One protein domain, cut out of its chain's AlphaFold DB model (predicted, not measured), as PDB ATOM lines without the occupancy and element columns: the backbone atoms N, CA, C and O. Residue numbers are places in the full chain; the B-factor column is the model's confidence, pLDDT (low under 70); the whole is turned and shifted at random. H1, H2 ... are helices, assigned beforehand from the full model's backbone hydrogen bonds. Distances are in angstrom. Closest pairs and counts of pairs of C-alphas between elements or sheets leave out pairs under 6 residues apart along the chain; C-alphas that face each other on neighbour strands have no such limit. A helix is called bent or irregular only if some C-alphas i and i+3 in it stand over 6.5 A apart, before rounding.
ATOM      1  N   ALA A 169     -42.431 -14.753  55.178       83.19
ATOM      2  CA  ALA A 169     -42.942 -13.402  55.412       83.19
ATOM      3  C   ALA A 169     -41.983 -12.553  56.268       83.19
ATOM      4  O   ALA A 169     -41.889 -11.332  56.103       83.19
ATOM      5  N   VAL A 170     -41.246 -13.187  57.187       84.50
ATOM      6  CA  VAL A 170     -40.200 -12.525  57.982       84.50
ATOM      7  C   VAL A 170     -38.998 -12.204  57.098       84.50
ATOM      8  O   VAL A 170     -38.496 -11.079  57.144       84.50
ATOM      9  N   MET A 171     -38.575 -13.154  56.257       89.19
ATOM     10  CA  MET A 171     -37.476 -12.949  55.307       89.19
ATOM     11  C   MET A 171     -37.772 -11.791  54.355       89.19
ATOM     12  O   MET A 171     -36.929 -10.916  54.166       89.19
ATOM     13  N   GLU A 172     -38.980 -11.750  53.794       87.31
ATOM     14  CA  GLU A 172     -39.407 -10.692  52.884       87.31
ATOM     15  C   GLU A 172     -39.401  -9.321  53.569       87.31
ATOM     16  O   GLU A 172     -38.842  -8.362  53.032       87.31
ATOM     17  N   ARG A 173     -39.922  -9.226  54.798       85.56
ATOM     18  CA  ARG A 173     -39.874  -7.987  55.588       85.56
ATOM     19  C   ARG A 173     -38.439  -7.523  55.836       85.56
ATOM     20  O   ARG A 173     -38.134  -6.343  55.666       85.56
ATOM     21  N   HIS A 174     -37.559  -8.433  56.240       90.75
ATOM     22  CA  HIS A 174     -36.149  -8.137  56.485       90.75
ATOM     23  C   HIS A 174     -35.436  -7.662  55.212       90.75
ATOM     24  O   HIS A 174     -34.748  -6.639  55.226       90.75
ATOM     25  N   LEU A 175     -35.639  -8.350  54.087       90.94
ATOM     26  CA  LEU A 175     -35.091  -7.933  52.795       90.94
ATOM     27  C   LEU A 175     -35.666  -6.587  52.336       90.94
ATOM     28  O   LEU A 175     -34.923  -5.781  51.781       90.94
ATOM     29  N   GLY A 176     -36.937  -6.297  52.628       87.19
ATOM     30  CA  GLY A 176     -37.553  -4.989  52.403       87.19
ATOM     31  C   GLY A 176     -36.887  -3.866  53.207       87.19
ATOM     32  O   GLY A 176     -36.570  -2.815  52.648       87.19
ATOM     33  N   LEU A 177     -36.593  -4.099  54.491       87.62
ATOM     34  CA  LEU A 177     -35.842  -3.158  55.337       87.62
ATOM     35  C   LEU A 177     -34.429  -2.910  54.799       87.62
ATOM     36  O   LEU A 177     -33.995  -1.761  54.702       87.62
ATOM     37  N   LEU A 178     -33.723  -3.974  54.408       90.06
ATOM     38  CA  LEU A 178     -32.405  -3.861  53.785       90.06
ATOM     39  C   LEU A 178     -32.484  -3.068  52.477       90.06
ATOM     40  O   LEU A 178     -31.698  -2.151  52.270       90.06
ATOM     41  N   TYR A 179     -33.441  -3.378  51.607       87.75
ATOM     42  CA  TYR A 179     -33.644  -2.662  50.353       87.75
ATOM     43  C   TYR A 179     -33.891  -1.160  50.579       87.75
ATOM     44  O   TYR A 179     -33.283  -0.325  49.902       87.75
ATOM     45  N   ALA A 180     -34.721  -0.803  51.564       82.62
ATOM     46  CA  ALA A 180     -34.960   0.587  51.946       82.62
ATOM     47  C   ALA A 180     -33.681   1.259  52.476       82.62
ATOM     48  O   ALA A 180     -33.368   2.392  52.100       82.62
ATOM     49  N   ALA A 181     -32.894   0.552  53.291       85.25
ATOM     50  CA  ALA A 181     -31.614   1.044  53.791       85.25
ATOM     51  C   ALA A 181     -30.605   1.286  52.655       85.25
ATOM     52  O   ALA A 181     -30.000   2.354  52.599       85.25
ATOM     53  N   LEU A 182     -30.469   0.355  51.706       85.12
ATOM     54  CA  LEU A 182     -29.580   0.493  50.544       85.12
ATOM     55  C   LEU A 182     -30.045   1.599  49.576       85.12
ATOM     56  O   LEU A 182     -29.225   2.221  48.899       85.12
ATOM     57  N   THR A 183     -31.351   1.858  49.520       81.69
ATOM     58  CA  THR A 183     -31.956   2.957  48.754       81.69
ATOM     59  C   THR A 183     -31.679   4.323  49.383       81.69
ATOM     60  O   THR A 183     -31.441   5.297  48.672       81.69
ATOM     61  N   ASN A 184     -31.725   4.419  50.711       78.88
ATOM     62  CA  ASN A 184     -31.571   5.691  51.420       78.88
ATOM     63  C   ASN A 184     -30.122   5.976  51.843       78.88
ATOM     64  O   ASN A 184     -29.784   7.123  52.125       78.88
ATOM     65  N   CYS A 185     -29.254   4.962  51.857       80.12
ATOM     66  CA  CYS A 185     -27.823   5.128  52.063       80.12
ATOM     67  C   CYS A 185     -27.219   5.840  50.851       80.12
ATOM     68  O   CYS A 185     -27.151   5.279  49.753       80.12
ATOM     69  N   THR A 186     -26.813   7.095  51.044       77.25
ATOM     70  CA  THR A 186     -26.182   7.889  49.996       77.25
ATOM     71  C   THR A 186     -24.669   7.785  50.067       77.25
ATOM     72  O   THR A 186     -24.070   7.700  51.138       77.25
ATOM     73  N   ILE A 187     -24.042   7.798  48.896       72.62
ATOM     74  CA  ILE A 187     -22.599   7.695  48.758       72.62
ATOM     75  C   ILE A 187     -22.079   8.768  47.816       72.62
ATOM     76  O   ILE A 187     -22.706   9.114  46.807       72.62
ATOM     77  N   ASN A 188     -20.907   9.305  48.145       67.31
ATOM     78  CA  ASN A 188     -20.172  10.128  47.205       67.31
ATOM     79  C   ASN A 188     -19.391   9.196  46.269       67.31
ATOM     80  O   ASN A 188     -18.438   8.531  46.674       67.31
ATOM     81  N   VAL A 189     -19.824   9.131  45.008       59.88
ATOM     82  CA  VAL A 189     -19.322   8.192  43.988       59.88
ATOM     83  C   VAL A 189     -17.814   8.336  43.747       59.88
ATOM     84  O   VAL A 189     -17.163   7.378  43.344       59.88
ATOM     85  N   THR A 190     -17.228   9.502  44.034       57.69
ATOM     86  CA  THR A 190     -15.775   9.708  43.922       57.69
ATOM     87  C   THR A 190     -14.979   9.081  45.070       57.69
ATOM     88  O   THR A 190     -13.771   8.903  44.934       57.69
ATOM     89  N   THR A 191     -15.629   8.749  46.190       49.53
ATOM     90  CA  THR A 191     -14.964   8.321  47.434       49.53
ATOM     91  C   THR A 191     -14.996   6.820  47.698       49.53
ATOM     92  O   THR A 191     -14.148   6.342  48.446       49.53
ATOM     93  N   ASP A 192     -15.900   6.055  47.074       59.84
ATOM     94  CA  ASP A 192     -15.981   4.612  47.327       59.84
ATOM     95  C   ASP A 192     -15.284   3.778  46.253       59.84
ATOM     96  O   ASP A 192     -15.871   3.244  45.306       59.84
ATOM     97  N   ALA A 193     -13.971   3.667  46.435       62.75
ATOM     98  CA  ALA A 193     -13.115   2.850  45.596       62.75
ATOM     99  C   ALA A 193     -13.496   1.359  45.634       62.75
ATOM    100  O   ALA A 193     -13.170   0.658  44.682       62.75
ATOM    101  N   ALA A 194     -14.184   0.848  46.665       68.38
ATOM    102  CA  ALA A 194     -14.386  -0.592  46.833       68.38
ATOM    103  C   ALA A 194     -15.380  -1.181  45.818       68.38
ATOM    104  O   ALA A 194     -15.081  -2.203  45.196       68.38
ATOM    105  N   LEU A 195     -16.531  -0.533  45.592       73.38
ATOM    106  CA  LEU A 195     -17.513  -0.975  44.587       73.38
ATOM    107  C   LEU A 195     -16.955  -0.890  43.163       73.38
ATOM    108  O   LEU A 195     -17.110  -1.824  42.370       73.38
ATOM    109  N   ILE A 196     -16.263   0.209  42.853       72.94
ATOM    110  CA  ILE A 196     -15.629   0.418  41.549       72.94
ATOM    111  C   ILE A 196     -14.516  -0.616  41.342       72.94
ATOM    112  O   ILE A 196     -14.494  -1.294  40.316       72.94
ATOM    113  N   GLN A 197     -13.627  -0.808  42.322       72.50
ATOM    114  CA  GLN A 197     -12.567  -1.819  42.258       72.50
ATOM    115  C   GLN A 197     -13.134  -3.229  42.112       72.50
ATOM    116  O   GLN A 197     -12.624  -4.000  41.301       72.50
ATOM    117  N   PHE A 198     -14.197  -3.567  42.847       72.06
ATOM    118  CA  PHE A 198     -14.847  -4.870  42.738       72.06
ATOM    119  C   PHE A 198     -15.353  -5.119  41.314       72.06
ATOM    120  O   PHE A 198     -15.072  -6.168  40.730       72.06
ATOM    121  N   GLY A 199     -16.062  -4.145  40.738       69.56
ATOM    122  CA  GLY A 199     -16.545  -4.238  39.367       69.56
ATOM    123  C   GLY A 199     -15.401  -4.346  38.351       69.56
ATOM    124  O   GLY A 199     -15.423  -5.228  37.494       69.56
ATOM    125  N   LEU A 200     -14.349  -3.533  38.495       70.81
ATOM    126  CA  LEU A 200     -13.178  -3.562  37.609       70.81
ATOM    127  C   LEU A 200     -12.419  -4.890  37.661       70.81
ATOM    128  O   LEU A 200     -12.005  -5.396  36.617       70.81
ATOM    129  N   GLN A 201     -12.245  -5.477  38.848       71.69
ATOM    130  CA  GLN A 201     -11.639  -6.804  38.980       71.69
ATOM    131  C   GLN A 201     -12.464  -7.868  38.250       71.69
ATOM    132  O   GLN A 201     -11.896  -8.754  37.614       71.69
ATOM    133  N   ARG A 202     -13.799  -7.772  38.288       69.06
ATOM    134  CA  ARG A 202     -14.687  -8.716  37.597       69.06
ATOM    135  C   ARG A 202     -14.677  -8.545  36.078       69.06
ATOM    136  O   ARG A 202     -14.659  -9.564  35.399       69.06
ATOM    137  N   CYS A 203     -14.585  -7.321  35.550       61.31
ATOM    138  CA  CYS A 203     -14.405  -7.098  34.106       61.31
ATOM    139  C   CYS A 203     -13.067  -7.657  33.584       61.31
ATOM    140  O   CYS A 203     -12.972  -8.081  32.438       61.31
ATOM    141  N   ARG A 204     -12.014  -7.653  34.415       59.09
ATOM    142  CA  ARG A 204     -10.654  -8.094  34.038       59.09
ATOM    143  C   ARG A 204     -10.404  -9.597  34.212       59.09
ATOM    144  O   ARG A 204      -9.351 -10.078  33.807       59.09
ATOM    145  N   ALA A 205     -11.337 -10.345  34.803       51.00
ATOM    146  CA  ALA A 205     -11.132 -11.747  35.175       51.00
ATOM    147  C   ALA A 205     -11.101 -12.743  33.996       51.00
ATOM    148  O   ALA A 205     -10.837 -13.925  34.215       51.00
ATOM    149  N   CYS A 206     -11.249 -12.295  32.746       38.81
ATOM    150  CA  CYS A 206     -10.747 -13.046  31.594       38.81
ATOM    151  C   CYS A 206      -9.215 -12.884  31.502       38.81
ATOM    152  O   CYS A 206      -8.722 -12.157  30.645       38.81
ATOM    153  N   GLY A 207      -8.458 -13.533  32.404       37.56
ATOM    154  CA  GLY A 207      -7.044 -13.850  32.144       37.56
ATOM    155  C   GLY A 207      -5.967 -13.514  33.184       37.56
ATOM    156  O   GLY A 207      -4.806 -13.770  32.885       37.56
ATOM    157  N   ILE A 208      -6.255 -12.987  34.385       35.72
ATOM    158  CA  ILE A 208      -5.194 -12.763  35.396       35.72
ATOM    159  C   ILE A 208      -5.597 -13.288  36.778       35.72
ATOM    160  O   ILE A 208      -6.494 -12.770  37.437       35.72
ATOM    161  N   SER A 209      -4.859 -14.300  37.229       35.38
ATOM    162  CA  SER A 209      -5.003 -15.094  38.457       35.38
ATOM    163  C   SER A 209      -4.641 -14.370  39.763       35.38
ATOM    164  O   SER A 209      -4.476 -15.019  40.792       35.38
ATOM    165  N   ASN A 210      -4.517 -13.042  39.765       38.53
ATOM    166  CA  ASN A 210      -4.154 -12.292  40.967       38.53
ATOM    167  C   ASN A 210      -5.392 -11.650  41.591       38.53
ATOM    168  O   ASN A 210      -5.664 -10.464  41.407       38.53
ATOM    169  N   ALA A 211      -6.127 -12.450  42.363       43.72
ATOM    170  CA  ALA A 211      -7.097 -11.954  43.330       43.72
ATOM    171  C   ALA A 211      -6.349 -11.188  44.436       43.72
ATOM    172  O   ALA A 211      -6.057 -11.727  45.499       43.72
ATOM    173  N   GLN A 212      -5.990  -9.929  44.180       48.75
ATOM    174  CA  GLN A 212      -5.615  -9.024  45.263       48.75
ATOM    175  C   GLN A 212      -6.826  -8.901  46.189       48.75
ATOM    176  O   GLN A 212      -7.917  -8.543  45.733       48.75
ATOM    177  N   SER A 213      -6.644  -9.237  47.467       54.25
ATOM    178  CA  SER A 213      -7.672  -9.082  48.493       54.25
ATOM    179  C   SER A 213      -8.157  -7.635  48.478       54.25
ATOM    180  O   SER A 213      -7.386  -6.730  48.803       54.25
ATOM    181  N   LEU A 214      -9.407  -7.407  48.063       56.78
ATOM    182  CA  LEU A 214     -10.002  -6.080  48.187       56.78
ATOM    183  C   LEU A 214      -9.960  -5.658  49.662       56.78
ATOM    184  O   LEU A 214     -10.209  -6.502  50.531       56.78
ATOM    185  N   PRO A 215      -9.707  -4.372  49.953       56.53
ATOM    186  CA  PRO A 215      -9.991  -3.820  51.268       56.53
ATOM    187  C   PRO A 215     -11.433  -4.172  51.650       56.53
ATOM    188  O   PRO A 215     -12.345  -4.020  50.832       56.53
ATOM    189  N   GLN A 216     -11.647  -4.679  52.865       62.53
ATOM    190  CA  GLN A 216     -13.008  -4.887  53.357       62.53
ATOM    191  C   GLN A 216     -13.685  -3.514  53.471       62.53
ATOM    192  O   GLN A 216     -13.099  -2.622  54.092       62.53
ATOM    193  N   PRO A 217     -14.876  -3.314  52.875       67.88
ATOM    194  CA  PRO A 217     -15.609  -2.071  53.048       67.88
ATOM    195  C   PRO A 217     -15.873  -1.835  54.537       67.88
ATOM    196  O   PRO A 217     -16.188  -2.794  55.251       67.88
ATOM    197  N   PRO A 218     -15.760  -0.588  55.019       65.62
ATOM    198  CA  PRO A 218     -15.981  -0.285  56.426       65.62
ATOM    199  C   PRO A 218     -17.457  -0.407  56.827       65.62
ATOM    200  O   PRO A 218     -17.739  -0.694  57.988       65.62
ATOM    201  N   ASP A 219     -18.398  -0.212  55.898       83.00
ATOM    202  CA  ASP A 219     -19.827  -0.217  56.197       83.00
ATOM    203  C   ASP A 219     -20.515  -1.549  55.843       83.00
ATOM    204  O   ASP A 219     -20.189  -2.232  54.866       83.00
ATOM    205  N   MET A 220     -21.499  -1.924  56.663       86.06
ATOM    206  CA  MET A 220     -22.235  -3.183  56.524       86.06
ATOM    207  C   MET A 220     -23.040  -3.259  55.220       86.06
ATOM    208  O   MET A 220     -23.098  -4.312  54.586       86.06
ATOM    209  N   ASN A 221     -23.641  -2.146  54.796       86.75
ATOM    210  CA  ASN A 221     -24.506  -2.087  53.619       86.75
ATOM    211  C   ASN A 221     -23.728  -2.423  52.338       86.75
ATOM    212  O   ASN A 221     -24.162  -3.265  51.549       86.75
ATOM    213  N   THR A 222     -22.536  -1.851  52.171       84.44
ATOM    214  CA  THR A 222     -21.624  -2.153  51.063       84.44
ATOM    215  C   THR A 222     -21.107  -3.587  51.137       84.44
ATOM    216  O   THR A 222     -21.035  -4.263  50.109       84.44
ATOM    217  N   ARG A 223     -20.801  -4.110  52.337       85.94
ATOM    218  CA  ARG A 223     -20.400  -5.522  52.515       85.94
ATOM    219  C   ARG A 223     -21.490  -6.490  52.059       85.94
ATOM    220  O   ARG A 223     -21.192  -7.410  51.291       85.94
ATOM    221  N   ILE A 224     -22.732  -6.271  52.493       90.00
ATOM    222  CA  ILE A 224     -23.890  -7.085  52.101       90.00
ATOM    223  C   ILE A 224     -24.108  -6.992  50.590       90.00
ATOM    224  O   ILE A 224     -24.210  -8.019  49.919       90.00
ATOM    225  N   LEU A 225     -24.103  -5.783  50.023       88.31
ATOM    226  CA  LEU A 225     -24.300  -5.584  48.588       88.31
ATOM    227  C   LEU A 225     -23.228  -6.294  47.750       88.31
ATOM    228  O   LEU A 225     -23.549  -6.984  46.782       88.31
ATOM    229  N   LEU A 226     -21.956  -6.197  48.142       84.88
ATOM    230  CA  LEU A 226     -20.870  -6.925  47.485       84.88
ATOM    231  C   LEU A 226     -21.042  -8.442  47.590       84.88
ATOM    232  O   LEU A 226     -20.747  -9.153  46.630       84.88
ATOM    233  N   ALA A 227     -21.505  -8.961  48.727       86.44
ATOM    234  CA  ALA A 227     -21.777 -10.385  48.878       86.44
ATOM    235  C   ALA A 227     -22.917 -10.853  47.963       86.44
ATOM    236  O   ALA A 227     -22.760 -11.860  47.272       86.44
ATOM    237  N   LEU A 228     -24.005 -10.084  47.866       88.94
ATOM    238  CA  LEU A 228     -25.103 -10.355  46.934       88.94
ATOM    239  C   LEU A 228     -24.615 -10.346  45.476       88.94
ATOM    240  O   LEU A 228     -24.883 -11.279  44.722       88.94
ATOM    241  N   LEU A 229     -23.796  -9.361  45.091       86.00
ATOM    242  CA  LEU A 229     -23.192  -9.300  43.754       86.00
ATOM    243  C   LEU A 229     -22.212 -10.456  43.481       86.00
ATOM    244  O   LEU A 229     -22.079 -10.895  42.333       86.00
ATOM    245  N   ARG A 230     -21.516 -10.969  44.504       83.44
ATOM    246  CA  ARG A 230     -20.681 -12.181  44.395       83.44
ATOM    247  C   ARG A 230     -21.534 -13.437  44.217       83.44
ATOM    248  O   ARG A 230     -21.151 -14.287  43.418       83.44
ATOM    249  N   GLY A 231     -22.669 -13.523  44.913       81.75
ATOM    250  CA  GLY A 231     -23.627 -14.632  44.857       81.75
ATOM    251  C   GLY A 231     -24.551 -14.633  43.634       81.75
ATOM    252  O   GLY A 231     -25.293 -15.594  43.441       81.75
ATOM    253  N   ARG A 232     -24.491 -13.600  42.781       86.25
ATOM    254  CA  ARG A 232     -25.412 -13.416  41.643       86.25
ATOM    255  C   ARG A 232     -25.526 -14.620  40.705       86.25
ATOM    256  O   ARG A 232     -26.610 -14.877  40.206       86.25
ATOM    257  N   ALA A 233     -24.436 -15.359  40.479       87.25
ATOM    258  CA  ALA A 233     -24.431 -16.509  39.572       87.25
ATOM    259  C   ALA A 233     -25.385 -17.611  40.055       87.25
ATOM    260  O   ALA A 233     -26.063 -18.244  39.255       87.25
ATOM    261  N   THR A 234     -25.488 -17.795  41.372       89.75
ATOM    262  CA  THR A 234     -26.407 -18.766  41.965       89.75
ATOM    263  C   THR A 234     -27.862 -18.341  41.770       89.75
ATOM    264  O   THR A 234     -28.690 -19.165  41.388       89.75
ATOM    265  N   SER A 235     -28.172 -17.057  41.984       90.00
ATOM    266  CA  SER A 235     -29.521 -16.523  41.761       90.00
ATOM    267  C   SER A 235     -29.909 -16.530  40.282       90.00
ATOM    268  O   SER A 235     -31.048 -16.829  39.942       90.00
ATOM    269  N   GLU A 236     -28.967 -16.232  39.393       91.12
ATOM    270  CA  GLU A 236     -29.172 -16.281  37.949       91.12
ATOM    271  C   GLU A 236     -29.453 -17.710  37.464       91.12
ATOM    272  O   GLU A 236     -30.415 -17.943  36.733       91.12
ATOM    273  N   GLU A 237     -28.663 -18.678  37.922       92.75
ATOM    274  CA  GLU A 237     -28.866 -20.091  37.613       92.75
ATOM    275  C   GLU A 237     -30.193 -20.626  38.163       92.75
ATOM    276  O   GLU A 237     -30.859 -21.423  37.502       92.75
ATOM    277  N   PHE A 238     -30.618 -20.162  39.342       94.94
ATOM    278  CA  PHE A 238     -31.952 -20.453  39.864       94.94
ATOM    279  C   PHE A 238     -33.042 -19.970  38.896       94.94
ATOM    280  O   PHE A 238     -33.873 -20.766  38.463       94.94
ATOM    281  N   LEU A 239     -33.011 -18.695  38.494       94.00
ATOM    282  CA  LEU A 239     -34.017 -18.132  37.584       94.00
ATOM    283  C   LEU A 239     -34.035 -18.854  36.231       94.00
ATOM    284  O   LEU A 239     -35.106 -19.193  35.739       94.00
ATOM    285  N   ARG A 240     -32.865 -19.145  35.649       92.81
ATOM    286  CA  ARG A 240     -32.759 -19.860  34.368       92.81
ATOM    287  C   ARG A 240     -33.397 -21.244  34.433       92.81
ATOM    288  O   ARG A 240     -34.181 -21.593  33.556       92.81
ATOM    289  N   ARG A 241     -33.088 -22.017  35.477       94.81
ATOM    290  CA  ARG A 241     -33.616 -23.378  35.657       94.81
ATOM    291  C   ARG A 241     -35.139 -23.407  35.757       94.81
ATOM    292  O   ARG A 241     -35.756 -24.375  35.326       94.81
ATOM    293  N   HIS A 242     -35.727 -22.360  36.327       92.56
ATOM    294  CA  HIS A 242     -37.152 -22.302  36.640       92.56
ATOM    295  C   HIS A 242     -37.959 -21.382  35.710       92.56
ATOM    296  O   HIS A 242     -39.155 -21.194  35.916       92.56
ATOM    297  N   ALA A 243     -37.343 -20.836  34.658       86.06
ATOM    298  CA  ALA A 243     -37.976 -19.872  33.759       86.06
ATOM    299  C   ALA A 243     -39.239 -20.412  33.060       86.06
ATOM    300  O   ALA A 243     -40.187 -19.662  32.837       86.06
ATOM    301  N   HIS A 244     -39.296 -21.713  32.758       81.19
ATOM    302  CA  HIS A 244     -40.467 -22.346  32.138       81.19
ATOM    303  C   HIS A 244     -41.720 -22.348  33.031       81.19
ATOM    304  O   HIS A 244     -42.828 -22.464  32.514       81.19
ATOM    305  N   SER A 245     -41.568 -22.160  34.346       78.81
ATOM    306  CA  SER A 245     -42.684 -22.105  35.296       78.81
ATOM    307  C   SER A 245     -43.419 -20.756  35.295       78.81
ATOM    308  O   SER A 245     -44.320 -20.561  36.101       78.81
ATOM    309  N   ILE A 246     -43.082 -19.815  34.401       73.56
ATOM    310  CA  ILE A 246     -43.648 -18.450  34.381       73.56
ATOM    311  C   ILE A 246     -45.177 -18.392  34.214       73.56
ATOM    312  O   ILE A 246     -45.792 -17.374  34.527       73.56
ATOM    313  N   LEU A 247     -45.800 -19.463  33.717       66.88
ATOM    314  CA  LEU A 247     -47.253 -19.561  33.547       66.88
ATOM    315  C   LEU A 247     -47.949 -20.346  34.674       66.88
ATOM    316  O   LEU A 247     -49.179 -20.369  34.715       66.88
ATOM    317  N   ASP A 248     -47.194 -20.965  35.586       72.94
ATOM    318  CA  ASP A 248     -47.723 -21.738  36.712       72.94
ATOM    319  C   ASP A 248     -47.717 -20.888  37.991       72.94
ATOM    320  O   ASP A 248     -46.684 -20.672  38.622       72.94
ATOM    321  N   GLN A 249     -48.890 -20.376  38.366       65.94
ATOM    322  CA  GLN A 249     -49.027 -19.457  39.498       65.94
ATOM    323  C   GLN A 249     -48.617 -20.078  40.840       65.94
ATOM    324  O   GLN A 249     -47.983 -19.394  41.644       65.94
ATOM    325  N   ASP A 250     -48.981 -21.333  41.100       70.25
ATOM    326  CA  ASP A 250     -48.716 -21.971  42.395       70.25
ATOM    327  C   ASP A 250     -47.220 -22.276  42.529       70.25
ATOM    328  O   ASP A 250     -46.599 -22.021  43.565       70.25
ATOM    329  N   GLU A 251     -46.612 -22.726  41.431       75.31
ATOM    330  CA  GLU A 251     -45.176 -22.951  41.361       75.31
ATOM    331  C   GLU A 251     -44.382 -21.642  41.487       75.31
ATOM    332  O   GLU A 251     -43.358 -21.615  42.168       75.31
ATOM    333  N   LEU A 252     -44.861 -20.528  40.920       77.75
ATOM    334  CA  LEU A 252     -44.218 -19.217  41.069       77.75
ATOM    335  C   LEU A 252     -44.102 -18.770  42.528       77.75
ATOM    336  O   LEU A 252     -43.046 -18.270  42.917       77.75
ATOM    337  N   PHE A 253     -45.145 -18.958  43.343       81.38
ATOM    338  CA  PHE A 253     -45.084 -18.631  44.773       81.38
ATOM    339  C   PHE A 253     -44.064 -19.506  45.499       81.38
ATOM    340  O   PHE A 253     -43.192 -18.990  46.198       81.38
ATOM    341  N   ARG A 254     -44.100 -20.819  45.259       86.31
ATOM    342  CA  ARG A 254     -43.150 -21.766  45.858       86.31
ATOM    343  C   ARG A 254     -41.701 -21.434  45.482       86.31
ATOM    344  O   ARG A 254     -40.792 -21.547  46.307       86.31
ATOM    345  N   LEU A 255     -41.463 -21.053  44.227       90.56
ATOM    346  CA  LEU A 255     -40.145 -20.659  43.727       90.56
ATOM    347  C   LEU A 255     -39.685 -19.323  44.305       90.56
ATOM    348  O   LEU A 255     -38.507 -19.184  44.632       90.56
ATOM    349  N   TYR A 256     -40.598 -18.364  44.462       90.25
ATOM    350  CA  TYR A 256     -40.301 -17.093  45.107       90.25
ATOM    351  C   TYR A 256     -39.825 -17.300  46.549       90.25
ATOM    352  O   TYR A 256     -38.762 -16.796  46.904       90.25
ATOM    353  N   GLU A 257     -40.531 -18.116  47.339       90.81
ATOM    354  CA  GLU A 257     -40.147 -18.448  48.720       90.81
ATOM    355  C   GLU A 257     -38.743 -19.075  48.804       90.81
ATOM    356  O   GLU A 257     -37.922 -18.692  49.639       90.81
ATOM    357  N   GLN A 258     -38.418 -19.998  47.893       93.25
ATOM    358  CA  GLN A 258     -37.077 -20.593  47.814       93.25
ATOM    359  C   GLN A 258     -36.004 -19.572  47.437       93.25
ATOM    360  O   GLN A 258     -34.902 -19.583  47.994       93.25
ATOM    361  N   TRP A 259     -36.312 -18.695  46.484       93.69
ATOM    362  CA  TRP A 259     -35.383 -17.676  46.027       93.69
ATOM    363  C   TRP A 259     -35.090 -16.650  47.126       93.69
ATOM    364  O   TRP A 259     -33.918 -16.373  47.396       93.69
ATOM    365  N   ILE A 260     -36.113 -16.140  47.823       92.81
ATOM    366  CA  ILE A 260     -35.899 -15.203  48.934       92.81
ATOM    367  C   ILE A 260     -35.149 -15.862  50.089       92.81
ATOM    368  O   ILE A 260     -34.274 -15.219  50.660       92.81
ATOM    369  N   ALA A 261     -35.394 -17.145  50.383       92.00
ATOM    370  CA  ALA A 261     -34.652 -17.870  51.412       92.00
ATOM    371  C   ALA A 261     -33.157 -17.957  51.079       92.00
ATOM    372  O   ALA A 261     -32.305 -17.734  51.942       92.00
ATOM    373  N   GLN A 262     -32.816 -18.203  49.810       92.06
ATOM    374  CA  GLN A 262     -31.431 -18.199  49.345       92.06
ATOM    375  C   GLN A 262     -30.782 -16.810  49.452       92.06
ATOM    376  O   GLN A 262     -29.647 -16.690  49.922       92.06
ATOM    377  N   VAL A 263     -31.479 -15.756  49.020       92.06
ATOM    378  CA  VAL A 263     -30.981 -14.375  49.118       92.06
ATOM    379  C   VAL A 263     -30.785 -13.981  50.585       92.06
ATOM    380  O   VAL A 263     -29.736 -13.450  50.949       92.06
ATOM    381  N   TYR A 264     -31.754 -14.302  51.438       93.12
ATOM    382  CA  TYR A 264     -31.730 -14.019  52.868       93.12
ATOM    383  C   TYR A 264     -30.584 -14.741  53.586       93.12
ATOM    384  O   TYR A 264     -29.879 -14.125  54.388       93.12
ATOM    385  N   ALA A 265     -30.317 -16.006  53.248       91.75
ATOM    386  CA  ALA A 265     -29.188 -16.758  53.795       91.75
ATOM    387  C   ALA A 265     -27.835 -16.092  53.486       91.75
ATOM    388  O   ALA A 265     -26.974 -16.012  54.365       91.75
ATOM    389  N   ASN A 266     -27.660 -15.548  52.274       89.94
ATOM    390  CA  ASN A 266     -26.445 -14.811  51.910       89.94
ATOM    391  C   ASN A 266     -26.269 -13.542  52.754       89.94
ATOM    392  O   ASN A 266     -25.154 -13.240  53.176       89.94
ATOM    393  N   VAL A 267     -27.356 -12.811  53.022       92.19
ATOM    394  CA  VAL A 267     -27.326 -11.631  53.902       92.19
ATOM    395  C   VAL A 267     -26.954 -12.041  55.328       92.19
ATOM    396  O   VAL A 267     -26.034 -11.468  55.911       92.19
ATOM    397  N   CYS A 268     -27.609 -13.071  55.867       91.94
ATOM    398  CA  CYS A 268     -27.357 -13.566  57.221       91.94
ATOM    399  C   CYS A 268     -25.904 -14.008  57.417       91.94
ATOM    400  O   CYS A 268     -25.314 -13.710  58.453       91.94
ATOM    401  N   ALA A 269     -25.308 -14.669  56.421       90.00
ATOM    402  CA  ALA A 269     -23.913 -15.095  56.475       90.00
ATOM    403  C   ALA A 269     -22.942 -13.909  56.620       90.00
ATOM    404  O   ALA A 269     -21.972 -14.000  57.369       90.00
ATOM    405  N   VAL A 270     -23.214 -12.786  55.945       89.56
ATOM    406  CA  VAL A 270     -22.388 -11.570  56.053       89.56
ATOM    407  C   VAL A 270     -22.543 -10.907  57.415       89.56
ATOM    408  O   VAL A 270     -21.548 -10.483  57.993       89.56
ATOM    409  N   VAL A 271     -23.770 -10.825  57.932       89.31
ATOM    410  CA  VAL A 271     -24.045 -10.221  59.245       89.31
ATOM    411  C   VAL A 271     -23.419 -11.053  60.371       89.31
ATOM    412  O   VAL A 271     -22.809 -10.504  61.287       89.31
ATOM    413  N   ALA A 272     -23.493 -12.382  60.277       87.19
ATOM    414  CA  ALA A 272     -22.896 -13.280  61.263       87.19
ATOM    415  C   ALA A 272     -21.358 -13.171  61.320       87.19
ATOM    416  O   ALA A 272     -20.774 -13.278  62.399       87.19
ATOM    417  N   ASP A 273     -20.702 -12.905  60.186       85.56
ATOM    418  CA  ASP A 273     -19.244 -12.714  60.095       85.56
ATOM    419  C   ASP A 273     -18.747 -11.490  60.893       85.56
ATOM    420  O   ASP A 273     -17.587 -11.427  61.294       85.56
ATOM    421  N   THR A 274     -19.620 -10.522  61.191       79.62
ATOM    422  CA  THR A 274     -19.259  -9.300  61.930       79.62
ATOM    423  C   THR A 274     -19.595  -9.348  63.420       79.62
ATOM    424  O   THR A 274     -19.662  -8.296  64.054       79.62
ATOM    425  N   GLN A 275     -19.828 -10.537  63.990       72.31
ATOM    426  CA  GLN A 275     -20.204 -10.735  65.403       72.31
ATOM    427  C   GLN A 275     -21.482  -9.983  65.832       72.31
ATOM    428  O   GLN A 275     -21.726  -9.798  67.020       72.31
ATOM    429  N   THR A 276     -22.304  -9.543  64.876       81.88
ATOM    430  CA  THR A 276     -23.615  -8.928  65.122       81.88
ATOM    431  C   THR A 276     -24.683  -9.996  64.926       81.88
ATOM    432  O   THR A 276     -24.590 -10.782  63.981       81.88
ATOM    433  N   SER A 277     -25.694 -10.067  65.796       88.00
ATOM    434  CA  SER A 277     -26.790 -11.005  65.553       88.00
ATOM    435  C   SER A 277     -27.659 -10.518  64.387       88.00
ATOM    436  O   SER A 277     -27.826  -9.317  64.164       88.00
ATOM    437  N   VAL A 278     -28.221 -11.455  63.621       88.44
ATOM    438  CA  VAL A 278     -29.124 -11.133  62.500       88.44
ATOM    439  C   VAL A 278     -30.348 -10.355  62.990       88.44
ATOM    440  O   VAL A 278     -30.786  -9.424  62.317       88.44
ATOM    441  N   ALA A 279     -30.867 -10.706  64.170       87.56
ATOM    442  CA  ALA A 279     -31.990 -10.014  64.792       87.56
ATOM    443  C   ALA A 279     -31.634  -8.554  65.109       87.56
ATOM    444  O   ALA A 279     -32.311  -7.656  64.614       87.56
ATOM    445  N   ASP A 280     -30.521  -8.315  65.814       87.69
ATOM    446  CA  ASP A 280     -30.085  -6.958  66.182       87.69
ATOM    447  C   ASP A 280     -29.860  -6.082  64.942       87.69
ATOM    448  O   ASP A 280     -30.199  -4.897  64.923       87.69
ATOM    449  N   PHE A 281     -29.309  -6.666  63.871       90.56
ATOM    450  CA  PHE A 281     -29.106  -5.956  62.614       90.56
ATOM    451  C   PHE A 281     -30.434  -5.484  62.006       90.56
ATOM    452  O   PHE A 281     -30.581  -4.294  61.723       90.56
ATOM    453  N   PHE A 282     -31.418  -6.370  61.832       90.19
ATOM    454  CA  PHE A 282     -32.705  -5.981  61.246       90.19
ATOM    455  C   PHE A 282     -33.544  -5.095  62.176       90.19
ATOM    456  O   PHE A 282     -34.228  -4.197  61.682       90.19
ATOM    457  N   GLU A 283     -33.434  -5.255  63.497       88.56
ATOM    458  CA  GLU A 283     -34.022  -4.324  64.467       88.56
ATOM    459  C   GLU A 283     -33.423  -2.919  64.329       88.56
ATOM    460  O   GLU A 283     -34.160  -1.931  64.327       88.56
ATOM    461  N   SER A 284     -32.106  -2.811  64.116       89.25
ATOM    462  CA  SER A 284     -31.452  -1.519  63.879       89.25
ATOM    463  C   SER A 284     -31.939  -0.841  62.592       89.25
ATOM    464  O   SER A 284     -32.165   0.371  62.580       89.25
ATOM    465  N   LEU A 285     -32.173  -1.614  61.524       88.44
ATOM    466  CA  LEU A 285     -32.730  -1.094  60.275       88.44
ATOM    467  C   LEU A 285     -34.181  -0.642  60.454       88.44
ATOM    468  O   LEU A 285     -34.553   0.418  59.953       88.44
ATOM    469  N   ALA A 286     -34.990  -1.411  61.188       86.06
ATOM    470  CA  ALA A 286     -36.367  -1.044  61.503       86.06
ATOM    471  C   ALA A 286     -36.431   0.251  62.329       86.06
ATOM    472  O   ALA A 286     -37.216   1.146  62.013       86.06
ATOM    473  N   ALA A 287     -35.562   0.392  63.335       82.62
ATOM    474  CA  ALA A 287     -35.452   1.607  64.135       82.62
ATOM    475  C   ALA A 287     -35.028   2.817  63.284       82.62
ATOM    476  O   ALA A 287     -35.609   3.896  63.411       82.62
ATOM    477  N   ALA A 288     -34.061   2.638  62.379       81.44
ATOM    478  CA  ALA A 288     -33.628   3.687  61.457       81.44
ATOM    479  C   ALA A 288     -34.741   4.105  60.481       81.44
ATOM    480  O   ALA A 288     -34.920   5.297  60.231       81.44
ATOM    481  N   ALA A 289     -35.517   3.146  59.966       78.06
ATOM    482  CA  ALA A 289     -36.663   3.418  59.102       78.06
ATOM    483  C   ALA A 289     -37.766   4.195  59.841       78.06
ATOM    484  O   ALA A 289     -38.310   5.147  59.289       78.06
ATOM    485  N   ALA A 290     -38.049   3.844  61.100       75.12
ATOM    486  CA  ALA A 290     -39.035   4.539  61.930       75.12
ATOM    487  C   ALA A 290     -38.603   5.962  62.333       75.12
ATOM    488  O   ALA A 290     -39.447   6.835  62.517       75.12
ATOM    489  N   ALA A 291     -37.296   6.205  62.471       72.62
ATOM    490  CA  ALA A 291     -36.740   7.515  62.809       72.62
ATOM    491  C   ALA A 291     -36.618   8.469  61.603       72.62
ATOM    492  O   ALA A 291     -36.349   9.659  61.789       72.62
ATOM    493  N   ALA A 292     -36.785   7.973  60.372       65.81
ATOM    494  CA  ALA A 292     -36.710   8.801  59.177       65.81
ATOM    495  C   ALA A 292     -37.885   9.802  59.141       65.81
ATOM    496  O   ALA A 292     -39.030   9.412  59.379       65.81
ATOM    497  N   PRO A 293     -37.646  11.092  58.840       55.34
ATOM    498  CA  PRO A 293     -38.707  12.092  58.815       55.34
ATOM    499  C   PRO A 293     -39.729  11.763  57.719       55.34
ATOM    500  O   PRO A 293     -39.471  11.955  56.531       55.34
ATOM    501  N   THR A 294     -40.910  11.283  58.111       50.28
ATOM    502  CA  THR A 294     -42.071  11.176  57.221       50.28
ATOM    503  C   THR A 294     -42.476  12.578  56.756       50.28
ATOM    504  O   THR A 294     -42.744  13.433  57.606       50.28
ATOM    505  N   PRO A 295     -42.568  12.858  55.440       40.47
ATOM    506  CA  PRO A 295     -43.202  14.084  54.980       40.47
ATOM    507  C   PRO A 295     -44.664  14.109  55.454       40.47
ATOM    508  O   PRO A 295     -45.345  13.084  55.465       40.47
ATOM    509  N   SER A 296     -45.127  15.298  55.845       35.09
ATOM    510  CA  SER A 296     -46.326  15.641  56.635       35.09
ATOM    511  C   SER A 296     -47.706  15.193  56.107       35.09
ATOM    512  O   SER A 296     -48.725  15.702  56.568       35.09
ATOM    513  N   HIS A 297     -47.775  14.258  55.158       38.00
ATOM    514  CA  HIS A 297     -49.017  13.769  54.547       38.00
ATOM    515  C   HIS A 297     -49.152  12.236  54.484       38.00
ATOM    516  O   HIS A 297     -50.160  11.751  53.975       38.00
ATOM    517  N   ALA A 298     -48.184  11.466  54.993       34.62
ATOM    518  CA  ALA A 298     -48.309  10.012  55.125       34.62
ATOM    519  C   ALA A 298     -48.854   9.655  56.516       34.62
ATOM    520  O   ALA A 298     -48.336  10.140  57.523       34.62
ATOM    521  N   SER A 299     -49.902   8.826  56.588       31.47
ATOM    522  CA  SER A 299     -50.368   8.294  57.870       31.47
ATOM    523  C   SER A 299     -49.268   7.422  58.505       31.47
ATOM    524  O   SER A 299     -48.523   6.759  57.779       31.47
ATOM    525  N   PRO A 300     -49.167   7.367  59.846       35.44
ATOM    526  CA  PRO A 300     -48.235   6.473  60.544       35.44
ATOM    527  C   PRO A 300     -48.380   4.996  60.130       35.44
ATOM    528  O   PRO A 300     -47.412   4.243  60.161       35.44
ATOM    529  N   GLU A 301     -49.572   4.589  59.684       35.66
ATOM    530  CA  GLU A 301     -49.867   3.232  59.201       35.66
ATOM    531  C   GLU A 301     -49.244   2.925  57.823       35.66
ATOM    532  O   GLU A 301     -48.878   1.778  57.561       35.66
ATOM    533  N   ALA A 302     -49.034   3.935  56.969       35.56
ATOM    534  CA  ALA A 302     -48.360   3.779  55.674       35.56
ATOM    535  C   ALA A 302     -46.835   3.595  55.812       35.56
ATOM    536  O   ALA A 302     -46.204   3.009  54.937       35.56
ATOM    537  N   ALA A 303     -46.237   4.053  56.918       37.41
ATOM    538  CA  ALA A 303     -44.828   3.808  57.234       37.41
ATOM    539  C   ALA A 303     -44.576   2.372  57.745       37.41
ATOM    540  O   ALA A 303     -43.465   1.859  57.627       37.41
ATOM    541  N   ALA A 304     -45.610   1.713  58.285       35.72
ATOM    542  CA  ALA A 304     -45.538   0.349  58.816       35.72
ATOM    543  C   ALA A 304     -45.686  -0.742  57.737       35.72
ATOM    544  O   ALA A 304     -45.317  -1.894  57.963       35.72
ATOM    545  N   THR A 305     -46.197  -0.391  56.555       39.69
ATOM    546  CA  THR A 305     -46.325  -1.290  55.404       39.69
ATOM    547  C   THR A 305     -45.254  -0.959  54.373       39.69
ATOM    548  O   THR A 305     -45.511  -0.324  53.353       39.69
ATOM    549  N   ILE A 306     -44.023  -1.424  54.613       47.59
ATOM    550  CA  ILE A 306     -43.050  -1.594  53.526       47.59
ATOM    551  C   ILE A 306     -43.625  -2.693  52.628       47.59
ATOM    552  O   ILE A 306     -43.376  -3.877  52.843       47.59
ATOM    553  N   SER A 307     -44.487  -2.308  51.687       45.69
ATOM    554  CA  SER A 307     -45.017  -3.210  50.672       45.69
ATOM    555  C   SER A 307     -43.850  -3.608  49.783       45.69
ATOM    556  O   SER A 307     -43.428  -2.860  48.902       45.69
ATOM    557  N   SER A 308     -43.273  -4.768  50.070       56.62
ATOM    558  CA  SER A 308     -42.319  -5.425  49.194       56.62
ATOM    559  C   SER A 308     -43.041  -5.739  47.884       56.62
ATOM    560  O   SER A 308     -43.905  -6.602  47.848       56.62
ATOM    561  N   ASN A 309     -42.675  -5.066  46.790       69.12
ATOM    562  CA  ASN A 309     -43.032  -5.513  45.433       69.12
ATOM    563  C   ASN A 309     -42.113  -6.676  44.992       69.12
ATOM    564  O   ASN A 309     -41.714  -6.771  43.828       69.12
ATOM    565  N   GLY A 310     -41.634  -7.479  45.950       78.75
ATOM    566  CA  GLY A 310     -40.580  -8.464  45.753       78.75
ATOM    567  C   GLY A 310     -41.034  -9.609  44.859       78.75
ATOM    568  O   GLY A 310     -40.279 -10.024  43.978       78.75
ATOM    569  N   PHE A 311     -42.272 -10.073  45.037       81.94
ATOM    570  CA  PHE A 311     -42.868 -11.094  44.181       81.94
ATOM    571  C   PHE A 311     -43.042 -10.587  42.744       81.94
ATOM    572  O   PHE A 311     -42.634 -11.257  41.795       81.94
ATOM    573  N   GLU A 312     -43.568  -9.375  42.556       80.81
ATOM    574  CA  GLU A 312     -43.736  -8.768  41.235       80.81
ATOM    575  C   GLU A 312     -42.391  -8.568  40.533       80.81
ATOM    576  O   GLU A 312     -42.271  -8.865  39.344       80.81
ATOM    577  N   ALA A 313     -41.365  -8.111  41.258       82.31
ATOM    578  CA  ALA A 313     -40.014  -7.962  40.727       82.31
ATOM    579  C   ALA A 313     -39.401  -9.317  40.334       82.31
ATOM    580  O   ALA A 313     -38.766  -9.420  39.282       82.31
ATOM    581  N   PHE A 314     -39.626 -10.363  41.136       88.25
ATOM    582  CA  PHE A 314     -39.206 -11.730  40.826       88.25
ATOM    583  C   PHE A 314     -39.875 -12.248  39.547       88.25
ATOM    584  O   PHE A 314     -39.181 -12.701  38.636       88.25
ATOM    585  N   VAL A 315     -41.201 -12.126  39.434       83.56
ATOM    586  CA  VAL A 315     -41.962 -12.562  38.252       83.56
ATOM    587  C   VAL A 315     -41.550 -11.771  37.011       83.56
ATOM    588  O   VAL A 315     -41.329 -12.358  35.950       83.56
ATOM    589  N   ALA A 316     -41.396 -10.450  37.137       82.75
ATOM    590  CA  ALA A 316     -40.926  -9.603  36.050       82.75
ATOM    591  C   ALA A 316     -39.545 -10.048  35.562       82.75
ATOM    592  O   ALA A 316     -39.347 -10.216  34.362       82.75
ATOM    593  N   GLN A 317     -38.605 -10.310  36.472       91.62
ATOM    594  CA  GLN A 317     -37.273 -10.772  36.097       91.62
ATOM    595  C   GLN A 317     -37.291 -12.179  35.485       91.62
ATOM    596  O   GLN A 317     -36.616 -12.413  34.480       91.62
ATOM    597  N   LEU A 318     -38.066 -13.112  36.050       86.94
ATOM    598  CA  LEU A 318     -38.189 -14.483  35.549       86.94
ATOM    599  C   LEU A 318     -38.772 -14.513  34.129       86.94
ATOM    600  O   LEU A 318     -38.289 -15.266  33.283       86.94
TER     601      LEU A 318
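What this domain is: This is residues 169 to 318 of the 521 residues of an uncharacterized protein of Aphanomyces invadans (UniProt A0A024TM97). A long helical hairpin, H3 and H4, makes the core; H1 and H5, crossing each other steeply, pack on the H4 side of it, H1 on the middle of H4 and H5 at its last residues, while short H7 crosses both hairpin helices near their turn. H2 is set out to one side, only just touching H3, and residues 186 to 191 and 203 to 209 stick out there; small H6 lies far off on another side, near H5. The printed part has 150 residues in an all-helix domain, with seven named helices, H1 to H7 in order, and no named strand. It is only just compact, close to loose, with a radius of gyration of the C-alphas of 17.6 A, and spans 53 by 41 by 29 A.

How they stand to each other: H1, residues 169 to 184, touches H4, residues 249 to 273, with residues 171 to 175 alone, at a steep tilt of 62 degrees; the closest C-alphas, of Met 171 and Tyr 264, are 6.3 A apart. H1 touches H5, residues 278 to 291, at a steep tilt of 55 degrees, closest at the C-alphas of Leu 177 and Leu 285, 6.2 A apart. H2, residues 193 to 203, only just touches H3, residues 220 to 247, with 3 pairs of C-alphas within 8 A, the closest being Leu 195 and Leu 226 at 7.4 A. H3 and H4 form a hairpin, opposite ways at a shallow tilt of 18 degrees; their closest C-alphas, of Ile 224 and Val 267, are 6.0 A apart. H4, the hub, touches H5 only at the corner, where the C-alphas of Cys 268 and Val 278 are 6.1 A apart. H6, residues 300 to 304, is close to H5 but not clearly touching, with the C-alphas of Ala 290 and Ala 303 7.5 A apart. H7, residues 310 to 318, touches H3, closest at the C-alphas of Ala 243 and Leu 318, 5.7 A, and H4, closest at those of Tyr 256 and Phe 311, 6.6 A. Every O i to N i+4 pair is within hydrogen-bond range in H1, H2, H4, H5 and H7, against 17 of 24 in H3 and 0 of 1 in H6, where 2 of 2 O i to N i+3 pairs are.

Where its parts are: H1 begins at C-alpha 169 (-42.942, -13.402, 55.412) and is 22.6 A long. H3, 37.7 A long from C-alpha 220 (-22.235, -3.183, 56.524), has a kink of 52 degrees near residue 237 and is irregular, C-alphas 241 and 244 being 7.8 A apart. H4 is 36.8 A long and H5 20.1 A. H7 ends at C-alpha 318 (-38.189, -14.483, 35.549).

The domain as a whole: The C-alphas farthest apart, of Ser 209 and His 297, are 55.0 A apart. The printed part has no cut, and its one long link is H2 to H3. The mean pLDDT of the printed part is 74.9; residues 202 to 218 and 292 to 309 are among those under 70.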